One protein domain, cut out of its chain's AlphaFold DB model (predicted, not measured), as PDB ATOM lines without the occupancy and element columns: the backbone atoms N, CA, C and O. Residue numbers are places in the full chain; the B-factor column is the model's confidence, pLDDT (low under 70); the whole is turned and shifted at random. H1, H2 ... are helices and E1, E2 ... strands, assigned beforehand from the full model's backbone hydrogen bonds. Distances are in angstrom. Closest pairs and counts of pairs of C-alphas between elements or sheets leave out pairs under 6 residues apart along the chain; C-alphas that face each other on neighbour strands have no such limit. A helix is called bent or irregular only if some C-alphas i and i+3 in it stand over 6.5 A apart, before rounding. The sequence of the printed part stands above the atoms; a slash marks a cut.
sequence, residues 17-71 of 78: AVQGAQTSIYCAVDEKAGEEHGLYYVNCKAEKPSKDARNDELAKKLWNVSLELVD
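This is residues 17 to 71 of the 78 residues of an uncharacterized protein of Leptotrombidium deliense (UniProt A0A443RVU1). The model is in two parts: a small body, in which helix H1, a four-residue helix H2 at its end and a short hairpin of strands E1 and E2 beside H1 lie together, and a second long helix, H3, which stands away from that body on a strand-to-helix link. Residues 54 to 71, with H3 among them, stand free. The printed part has 55 residues, with three named helices and two named strands in the order H1, H2, E1, E2, H3; the sheet is E1 - E2, antiparallel, and the class is mostly helix. The whole is loose, with a radius of gyration of the C-alphas of 14.6 A, and it spans 35 by 23 by 21 A, only just elongated.

H1, residues 17 to 29, and H2, residues 31 to 34, touch only at the corner by their tight link, H1 with residues 26 to 28 alone; their closest C-alphas are those of Cys 27 and Ala 33, 5.8 A apart. E1, residues 40 to 42, comes nearest to H1 with the C-alphas of Thr 23 and Val 42, 6.4 A apart. E2, residues 45 to 47, is the antiparallel neighbour of E1 in a hairpin, with 121 degrees between their directions. N 47 and O 40 are within hydrogen-bond range at 2.8 A, as are N 42 and O 45 at 2.9 A. H3, residues 56 to 69, touches no helix, and it is apart from H1, H2 and E1. Every O i to N i+4 pair is within hydrogen-bond range in H3, against 7 of 9 in H1, while H2 is too short for such a pair.

H1 begins at C-alpha 17, (-48.464, -37.822, 10.742), and measures 18.0 A to C-alpha 29. It is irregular: C-alphas 20 and 23 are 7.1 A apart. H2 measures 5.0 A, E1 7.0 A and E2 6.3 A; E1 begins at C-alpha 40, (-39.409, -26.873, -3.568). H3, the longest helix, measures 19.9 A and ends at C-alpha 69, (-20.051, -44.069, -2.522).

The C-alphas farthest apart are those of Lys 32 and Asp 71, at 37.5 A. Without the stretch that stands free, the body has 37 residues and spans 28 by 25 by 10 A. The printed part has no cut and no long link; the link from E2 to H3 is short, with 8 residues. Mean pLDDT of the printed part is 95.9, and no printed residue is under 70.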
ATOM      1  N   ALA A  17     -48.652 -37.067  11.985       93.62
ATOM      2  CA  ALA A  17     -48.464 -37.822  10.742       93.62
ATOM      3  C   ALA A  17     -49.301 -37.276   9.570       93.62
ATOM      4  O   ALA A  17     -48.793 -37.144   8.458       93.62
ATOM      5  N   VAL A  18     -50.556 -36.890   9.827       94.69
ATOM      6  CA  VAL A  18     -51.456 -36.330   8.807       94.69
ATOM      7  C   VAL A  18     -50.913 -34.997   8.292       94.69
ATOM      8  O   VAL A  18     -50.783 -34.808   7.088       94.69
ATOM      9  N   GLN A  19     -50.522 -34.095   9.194       93.94
ATOM     10  CA  GLN A  19     -49.937 -32.795   8.848       93.94
ATOM     11  C   GLN A  19     -48.583 -32.921   8.132       93.94
ATOM     12  O   GLN A  19     -48.233 -32.072   7.313       93.94
ATOM     13  N   GLY A  20     -47.796 -33.952   8.453       93.31
ATOM     14  CA  GLY A  20     -46.519 -34.231   7.795       93.31
ATOM     15  C   GLY A  20     -46.688 -34.730   6.360       93.31
ATOM     16  O   GLY A  20     -45.969 -34.279   5.473       93.31
ATOM     17  N   ALA A  21     -47.670 -35.603   6.116       96.69
ATOM     18  CA  ALA A  21     -47.903 -36.216   4.807       96.69
ATOM     19  C   ALA A  21     -48.524 -35.263   3.769       96.69
ATOM     20  O   ALA A  21     -48.384 -35.489   2.568       96.69
ATOM     21  N   GLN A  22     -49.195 -34.195   4.213       97.62
ATOM     22  CA  GLN A  22     -49.967 -33.287   3.355       97.62
ATOM     23  C   GLN A  22     -49.208 -32.779   2.125       97.62
ATOM     24  O   GLN A  22     -49.737 -32.857   1.022       97.62
ATOM     25  N   THR A  23     -47.983 -32.271   2.289       96.94
ATOM     26  CA  THR A  23     -47.232 -31.682   1.164       96.94
ATOM     27  C   THR A  23     -46.807 -32.732   0.144       96.94
ATOM     28  O   THR A  23     -46.910 -32.482  -1.050       96.94
ATOM     29  N   SER A  24     -46.409 -33.924   0.591       96.88
ATOM     30  CA  SER A  24     -46.068 -35.026  -0.315       96.88
ATOM     31  C   SER A  24     -47.283 -35.521  -1.094       96.88
ATOM     32  O   SER A  24     -47.175 -35.754  -2.292       96.88
ATOM     33  N   ILE A  25     -48.445 -35.632  -0.439       97.75
ATOM     34  CA  ILE A  25     -49.699 -35.991  -1.114       97.75
ATOM     35  C   ILE A  25     -50.073 -34.907  -2.129       97.75
ATOM     36  O   ILE A  25     -50.368 -35.242  -3.266       97.75
ATOM     37  N   TYR A  26     -50.003 -33.627  -1.749       97.38
ATOM     38  CA  TYR A  26     -50.288 -32.500  -2.642       97.38
ATOM     39  C   TYR A  26     -49.445 -32.548  -3.924       97.38
ATOM     40  O   TYR A  26     -50.013 -32.557  -5.009       97.38
ATOM     41  N   CYS A  27     -48.118 -32.682  -3.813       96.00
ATOM     42  CA  CYS A  27     -47.235 -32.793  -4.981       96.00
ATOM     43  C   CYS A  27     -47.518 -34.030  -5.851       96.00
ATOM     44  O   CYS A  27     -47.150 -34.039  -7.018       96.00
ATOM     45  N   ALA A  28     -48.121 -35.083  -5.290       96.06
ATOM     46  CA  ALA A  28     -48.392 -36.323  -6.010       96.06
ATOM     47  C   ALA A  28     -49.743 -36.331  -6.745       96.06
ATOM     48  O   ALA A  28     -49.897 -37.113  -7.680       96.06
ATOM     49  N   VAL A  29     -50.726 -35.535  -6.303       97.62
ATOM     50  CA  VAL A  29     -52.118 -35.647  -6.789       97.62
ATOM     51  C   VAL A  29     -52.735 -34.344  -7.291       97.62
ATOM     52  O   VAL A  29     -53.765 -34.403  -7.955       97.62
ATOM     53  N   ASP A  30     -52.176 -33.180  -6.958       97.62
ATOM     54  CA  ASP A  30     -52.704 -31.901  -7.440       97.62
ATOM     55  C   ASP A  30     -52.287 -31.668  -8.899       97.62
ATOM     56  O   ASP A  30     -51.099 -31.657  -9.221       97.62
ATOM     57  N   GLU A  31     -53.268 -31.480  -9.785       97.06
ATOM     58  CA  GLU A  31     -53.036 -31.334 -11.229       97.06
ATOM     59  C   GLU A  31     -52.153 -30.125 -11.556       97.06
ATOM     60  O   GLU A  31     -51.259 -30.229 -12.390       97.06
ATOM     61  N   LYS A  32     -52.346 -28.995 -10.862       94.94
ATOM     62  CA  LYS A  32     -51.571 -27.773 -11.118       94.94
ATOM     63  C   LYS A  32     -50.140 -27.921 -10.634       94.94
ATOM     64  O   LYS A  32     -49.219 -27.550 -11.349       94.94
ATOM     65  N   ALA A  33     -49.949 -28.485  -9.443       93.69
ATOM     66  CA  ALA A  33     -48.611 -28.791  -8.950       93.69
ATOM     67  C   ALA A  33     -47.885 -29.798  -9.862       93.69
ATOM     68  O   ALA A  33     -46.669 -29.723 -10.002       93.69
ATOM     69  N   GLY A  34     -48.622 -30.712 -10.506       92.94
ATOM     70  CA  GLY A  34     -48.083 -31.665 -11.482       92.94
ATOM     71  C   GLY A  34     -47.557 -31.029 -12.776       92.94
ATOM     72  O   GLY A  34     -46.686 -31.610 -13.424       92.94
ATOM     73  N   GLU A  35     -48.033 -29.834 -13.136       96.06
ATOM     74  CA  GLU A  35     -47.533 -29.051 -14.278       96.06
ATOM     75  C   GLU A  35     -46.254 -28.254 -13.944       96.06
ATOM     76  O   GLU A  35     -45.589 -27.731 -14.839       96.06
ATOM     77  N   GLU A  36     -45.884 -28.155 -12.665       95.25
ATOM     78  CA  GLU A  36     -44.723 -27.401 -12.189       95.25
ATOM     79  C   GLU A  36     -43.507 -28.326 -11.965       95.25
ATOM     80  O   GLU A  36     -43.623 -29.452 -11.476       95.25
ATOM     81  N   HIS A  37     -42.296 -27.863 -12.301       92.56
ATOM     82  CA  HIS A  37     -41.068 -28.665 -12.189       92.56
ATOM     83  C   HIS A  37     -39.924 -27.884 -11.537       92.56
ATOM     84  O   HIS A  37     -39.818 -26.667 -11.675       92.56
ATOM     85  N   GLY A  38     -39.038 -28.595 -10.831       91.81
ATOM     86  CA  GLY A  38     -37.846 -28.006 -10.205       91.81
ATOM     87  C   GLY A  38     -38.128 -27.098  -9.000       91.81
ATOM     88  O   GLY A  38     -37.225 -26.405  -8.532       91.81
ATOM     89  N   LEU A  39     -39.363 -27.087  -8.489       95.69
ATOM     90  CA  LEU A  39     -39.759 -26.293  -7.328       95.69
ATOM     91  C   LEU A  39     -39.614 -27.080  -6.020       95.69
ATOM     92  O   LEU A  39     -39.683 -28.307  -5.979       95.69
ATOM     93  N   TYR A  40     -39.440 -26.343  -4.926       96.44
ATOM     94  CA  TYR A  40     -39.409 -26.873  -3.568       96.44
ATOM     95  C   TYR A  40     -40.704 -26.491  -2.847       96.44
ATOM     96  O   TYR A  40     -41.048 -25.311  -2.817       96.44
ATOM     97  N   TYR A  41     -41.418 -27.457  -2.261       96.69
ATOM     98  CA  TYR A  41     -42.718 -27.212  -1.626       96.69
ATOM     99  C   TYR A  41     -42.667 -27.337  -0.106       96.69
ATOM    100  O   TYR A  41     -42.105 -28.281   0.447       96.69
ATOM    101  N   VAL A  42     -43.346 -26.414   0.575       95.25
ATOM    102  CA  VAL A  42     -43.578 -26.446   2.022       95.25
ATOM    103  C   VAL A  42     -45.029 -26.067   2.289       95.25
ATOM    104  O   VAL A  42     -45.524 -25.077   1.765       95.25
ATOM    105  N   ASN A  43     -45.732 -26.850   3.115       94.81
ATOM    106  CA  ASN A  43     -47.148 -26.620   3.436       94.81
ATOM    107  C   ASN A  43     -48.029 -26.473   2.175       94.81
ATOM    108  O   ASN A  43     -48.899 -25.604   2.119       94.81
ATOM    109  N   CYS A  44     -47.784 -27.334   1.179       95.50
ATOM    110  CA  CYS A  44     -48.519 -27.389  -0.091       95.50
ATOM    111  C   CYS A  44     -48.388 -26.120  -0.953       95.50
ATOM    112  O   CYS A  44     -49.308 -25.769  -1.684       95.50
ATOM    113  N   LYS A  45     -47.260 -25.406  -0.852       95.81
ATOM    114  CA  LYS A  45     -46.956 -24.218  -1.660       95.81
ATOM    115  C   LYS A  45     -45.494 -24.206  -2.076       95.81
ATOM    116  O   LYS A  45     -44.648 -24.653  -1.304       95.81
ATOM    117  N   ALA A  46     -45.218 -23.686  -3.268       96.31
ATOM    118  CA  ALA A  46     -43.857 -23.462  -3.730       96.31
ATOM    119  C   ALA A  46     -43.177 -22.391  -2.868       96.31
ATOM    120  O   ALA A  46     -43.738 -21.327  -2.613       96.31
ATOM    121  N   GLU A  47     -41.962 -22.683  -2.424       96.88
ATOM    122  CA  GLU A  47     -41.172 -21.844  -1.534       96.88
ATOM    123  C   GLU A  47     -39.715 -21.801  -1.987       96.88
ATOM    124  O   GLU A  47     -39.204 -22.703  -2.656       96.88
ATOM    125  N   LYS A  48     -39.010 -20.739  -1.595       96.88
ATOM    126  CA  LYS A  48     -37.599 -20.579  -1.946       96.88
ATOM    127  C   LYS A  48     -36.722 -21.400  -0.991       96.88
ATOM    128  O   LYS A  48     -36.691 -21.091   0.202       96.88
ATOM    129  N   PRO A  49     -35.948 -22.384  -1.485       96.06
ATOM    130  CA  PRO A  49     -35.045 -23.142  -0.632       96.06
ATOM    131  C   PRO A  49     -33.825 -22.299  -0.223       96.06
ATOM    132  O   PRO A  49     -33.617 -21.163  -0.683       96.06
ATOM    133  N   SER A  50     -32.995 -22.859   0.661       96.62
ATOM    134  CA  SER A  50     -31.779 -22.206   1.159       96.62
ATOM    135  C   SER A  50     -30.830 -21.791   0.021       96.62
ATOM    136  O   SER A  50     -30.998 -22.166  -1.140       96.62
ATOM    137  N   LYS A  51     -29.842 -20.939   0.320       97.12
ATOM    138  CA  LYS A  51     -28.844 -20.531  -0.687       97.12
ATOM    139  C   LYS A  51     -28.023 -21.727  -1.174       97.12
ATOM    140  O   LYS A  51     -27.860 -21.872  -2.377       97.12
ATOM    141  N   ASP A  52     -27.603 -22.589  -0.255       96.44
ATOM    142  CA  ASP A  52     -26.780 -23.759  -0.573       96.44
ATOM    143  C   ASP A  52     -27.551 -24.793  -1.398       96.44
ATOM    144  O   ASP A  52     -27.001 -25.363  -2.332       96.44
ATOM    145  N   ALA A  53     -28.850 -24.966  -1.132       94.56
ATOM    146  CA  ALA A  53     -29.724 -25.838  -1.921       94.56
ATOM    147  C   ALA A  53     -29.952 -25.346  -3.364       94.56
ATOM    148  O   ALA A  53     -30.521 -26.071  -4.171       94.56
ATOM    149  N   ARG A  54     -29.538 -24.115  -3.687       95.38
ATOM    150  CA  ARG A  54     -29.613 -23.516  -5.032       95.38
ATOM    151  C   ARG A  54     -28.231 -23.333  -5.662       95.38
ATOM    152  O   ARG A  54     -28.089 -22.542  -6.586       95.38
ATOM    153  N   ASN A  55     -27.206 -23.976  -5.106       97.50
ATOM    154  CA  ASN A  55     -25.851 -23.929  -5.632       97.50
ATOM    155  C   ASN A  55     -25.601 -25.151  -6.528       97.50
ATOM    156  O   ASN A  55     -25.387 -26.259  -6.034       97.50
ATOM    157  N   ASP A  56     -25.586 -24.927  -7.841       95.81
ATOM    158  CA  ASP A  56     -25.408 -25.984  -8.841       95.81
ATOM    159  C   ASP A  56     -24.028 -26.652  -8.771       95.81
ATOM    160  O   ASP A  56     -23.903 -27.847  -9.035       95.81
ATOM    161  N   GLU A  57     -22.980 -25.914  -8.395       96.56
ATOM    162  CA  GLU A  57     -21.635 -26.481  -8.229       96.56
ATOM    163  C   GLU A  57     -21.604 -27.461  -7.054       96.56
ATOM    164  O   GLU A  57     -21.049 -28.558  -7.158       96.56
ATOM    165  N   LEU A  58     -22.248 -27.088  -5.943       96.94
ATOM    166  CA  LEU A  58     -22.370 -27.951  -4.775       96.94
ATOM    167  C   LEU A  58     -23.228 -29.184  -5.082       96.94
ATOM    168  O   LEU A  58     -22.855 -30.287  -4.684       96.94
ATOM    169  N   ALA A  59     -24.330 -29.012  -5.818       95.56
ATOM    170  CA  ALA A  59     -25.190 -30.112  -6.246       95.56
ATOM    171  C   ALA A  59     -24.431 -31.125  -7.123       95.56
ATOM    172  O   ALA A  59     -24.470 -32.322  -6.842       95.56
ATOM    173  N   LYS A  60     -23.664 -30.654  -8.118       95.31
ATOM    174  CA  LYS A  60     -22.817 -31.509  -8.971       95.31
ATOM    175  C   LYS A  60     -21.756 -32.253  -8.165       95.31
ATOM    176  O   LYS A  60     -21.577 -33.456  -8.329       95.31
ATOM    177  N   LYS A  61     -21.073 -31.555  -7.252       96.50
ATOM    178  CA  LYS A  61     -20.077 -32.184  -6.376       96.50
ATOM    179  C   LYS A  61     -20.702 -33.273  -5.502       96.50
ATOM    180  O   LYS A  61     -20.114 -34.340  -5.354       96.50
ATOM    181  N   LEU A  62     -21.879 -33.011  -4.932       96.00
ATOM    182  CA  LEU A  62     -22.604 -33.975  -4.105       96.00
ATOM    183  C   LEU A  62     -23.029 -35.209  -4.910       96.00
ATOM    184  O   LEU A  62     -22.896 -36.325  -4.408       96.00
ATOM    185  N   TRP A  63     -23.501 -35.021  -6.145       96.00
ATOM    186  CA  TRP A  63     -23.864 -36.118  -7.043       96.00
ATOM    187  C   TRP A  63     -22.674 -37.042  -7.315       96.00
ATOM    188  O   TRP A  63     -22.771 -38.240  -7.067       96.00
ATOM    189  N   ASN A  64     -21.523 -36.479  -7.697       95.38
ATOM    190  CA  ASN A  64     -20.311 -37.251  -7.992       95.38
ATOM    191  C   ASN A  64     -19.835 -38.071  -6.786       95.38
ATOM    192  O   ASN A  64     -19.593 -39.267  -6.911       95.38
ATOM    193  N   VAL A  65     -19.778 -37.456  -5.599       96.94
ATOM    194  CA  VAL A  65     -19.419 -38.177  -4.364       96.94
ATOM    195  C   VAL A  65     -20.431 -39.283  -4.066       96.94
ATOM    196  O   VAL A  65     -20.051 -40.368  -3.641       96.94
ATOM    197  N   SER A  66     -21.723 -39.039  -4.294       97.06
ATOM    198  CA  SER A  66     -22.760 -40.048  -4.058       97.06
ATOM    199  C   SER A  66     -22.595 -41.249  -4.985       97.06
ATOM    200  O   SER A  66     -22.690 -42.374  -4.509       97.06
ATOM    201  N   LEU A  67     -22.295 -41.022  -6.269       96.62
ATOM    202  CA  LEU A  67     -22.002 -42.077  -7.242       96.62
ATOM    203  C   LEU A  67     -20.788 -42.919  -6.830       96.62
ATOM    204  O   LEU A  67     -20.877 -44.144  -6.837       96.62
ATOM    205  N   GLU A  68     -19.697 -42.276  -6.400       96.25
ATOM    206  CA  GLU A  68     -18.505 -42.964  -5.882       96.25
ATOM    207  C   GLU A  68     -18.829 -43.833  -4.657       96.25
ATOM    208  O   GLU A  68     -18.344 -44.958  -4.547       96.25
ATOM    209  N   LEU A  69     -19.678 -43.345  -3.743       97.81
ATOM    210  CA  LEU A  69     -20.051 -44.069  -2.522       97.81
ATOM    211  C   LEU A  69     -20.849 -45.348  -2.787       97.81
ATOM    212  O   LEU A  69     -20.783 -46.278  -1.981       97.81
ATOM    213  N   VAL A  70     -21.625 -45.386  -3.873       97.25
ATOM    214  CA  VAL A  70     -22.461 -46.542  -4.234       97.25
ATOM    215  C   VAL A  70     -21.939 -47.315  -5.449       97.25
ATOM    216  O   VAL A  70     -22.642 -48.193  -5.940       97.25
ATOM    217  N   ASP A  71     -20.720 -47.010  -5.908       96.25
ATOM    218  CA  ASP A  71     -20.056 -47.626  -7.068       96.25
ATOM    219  C   ASP A  71     -20.920 -47.611  -8.346       96.25
ATOM    220  O   ASP A  71     -21.072 -48.604  -9.059       96.25
TER     221      ASP A  71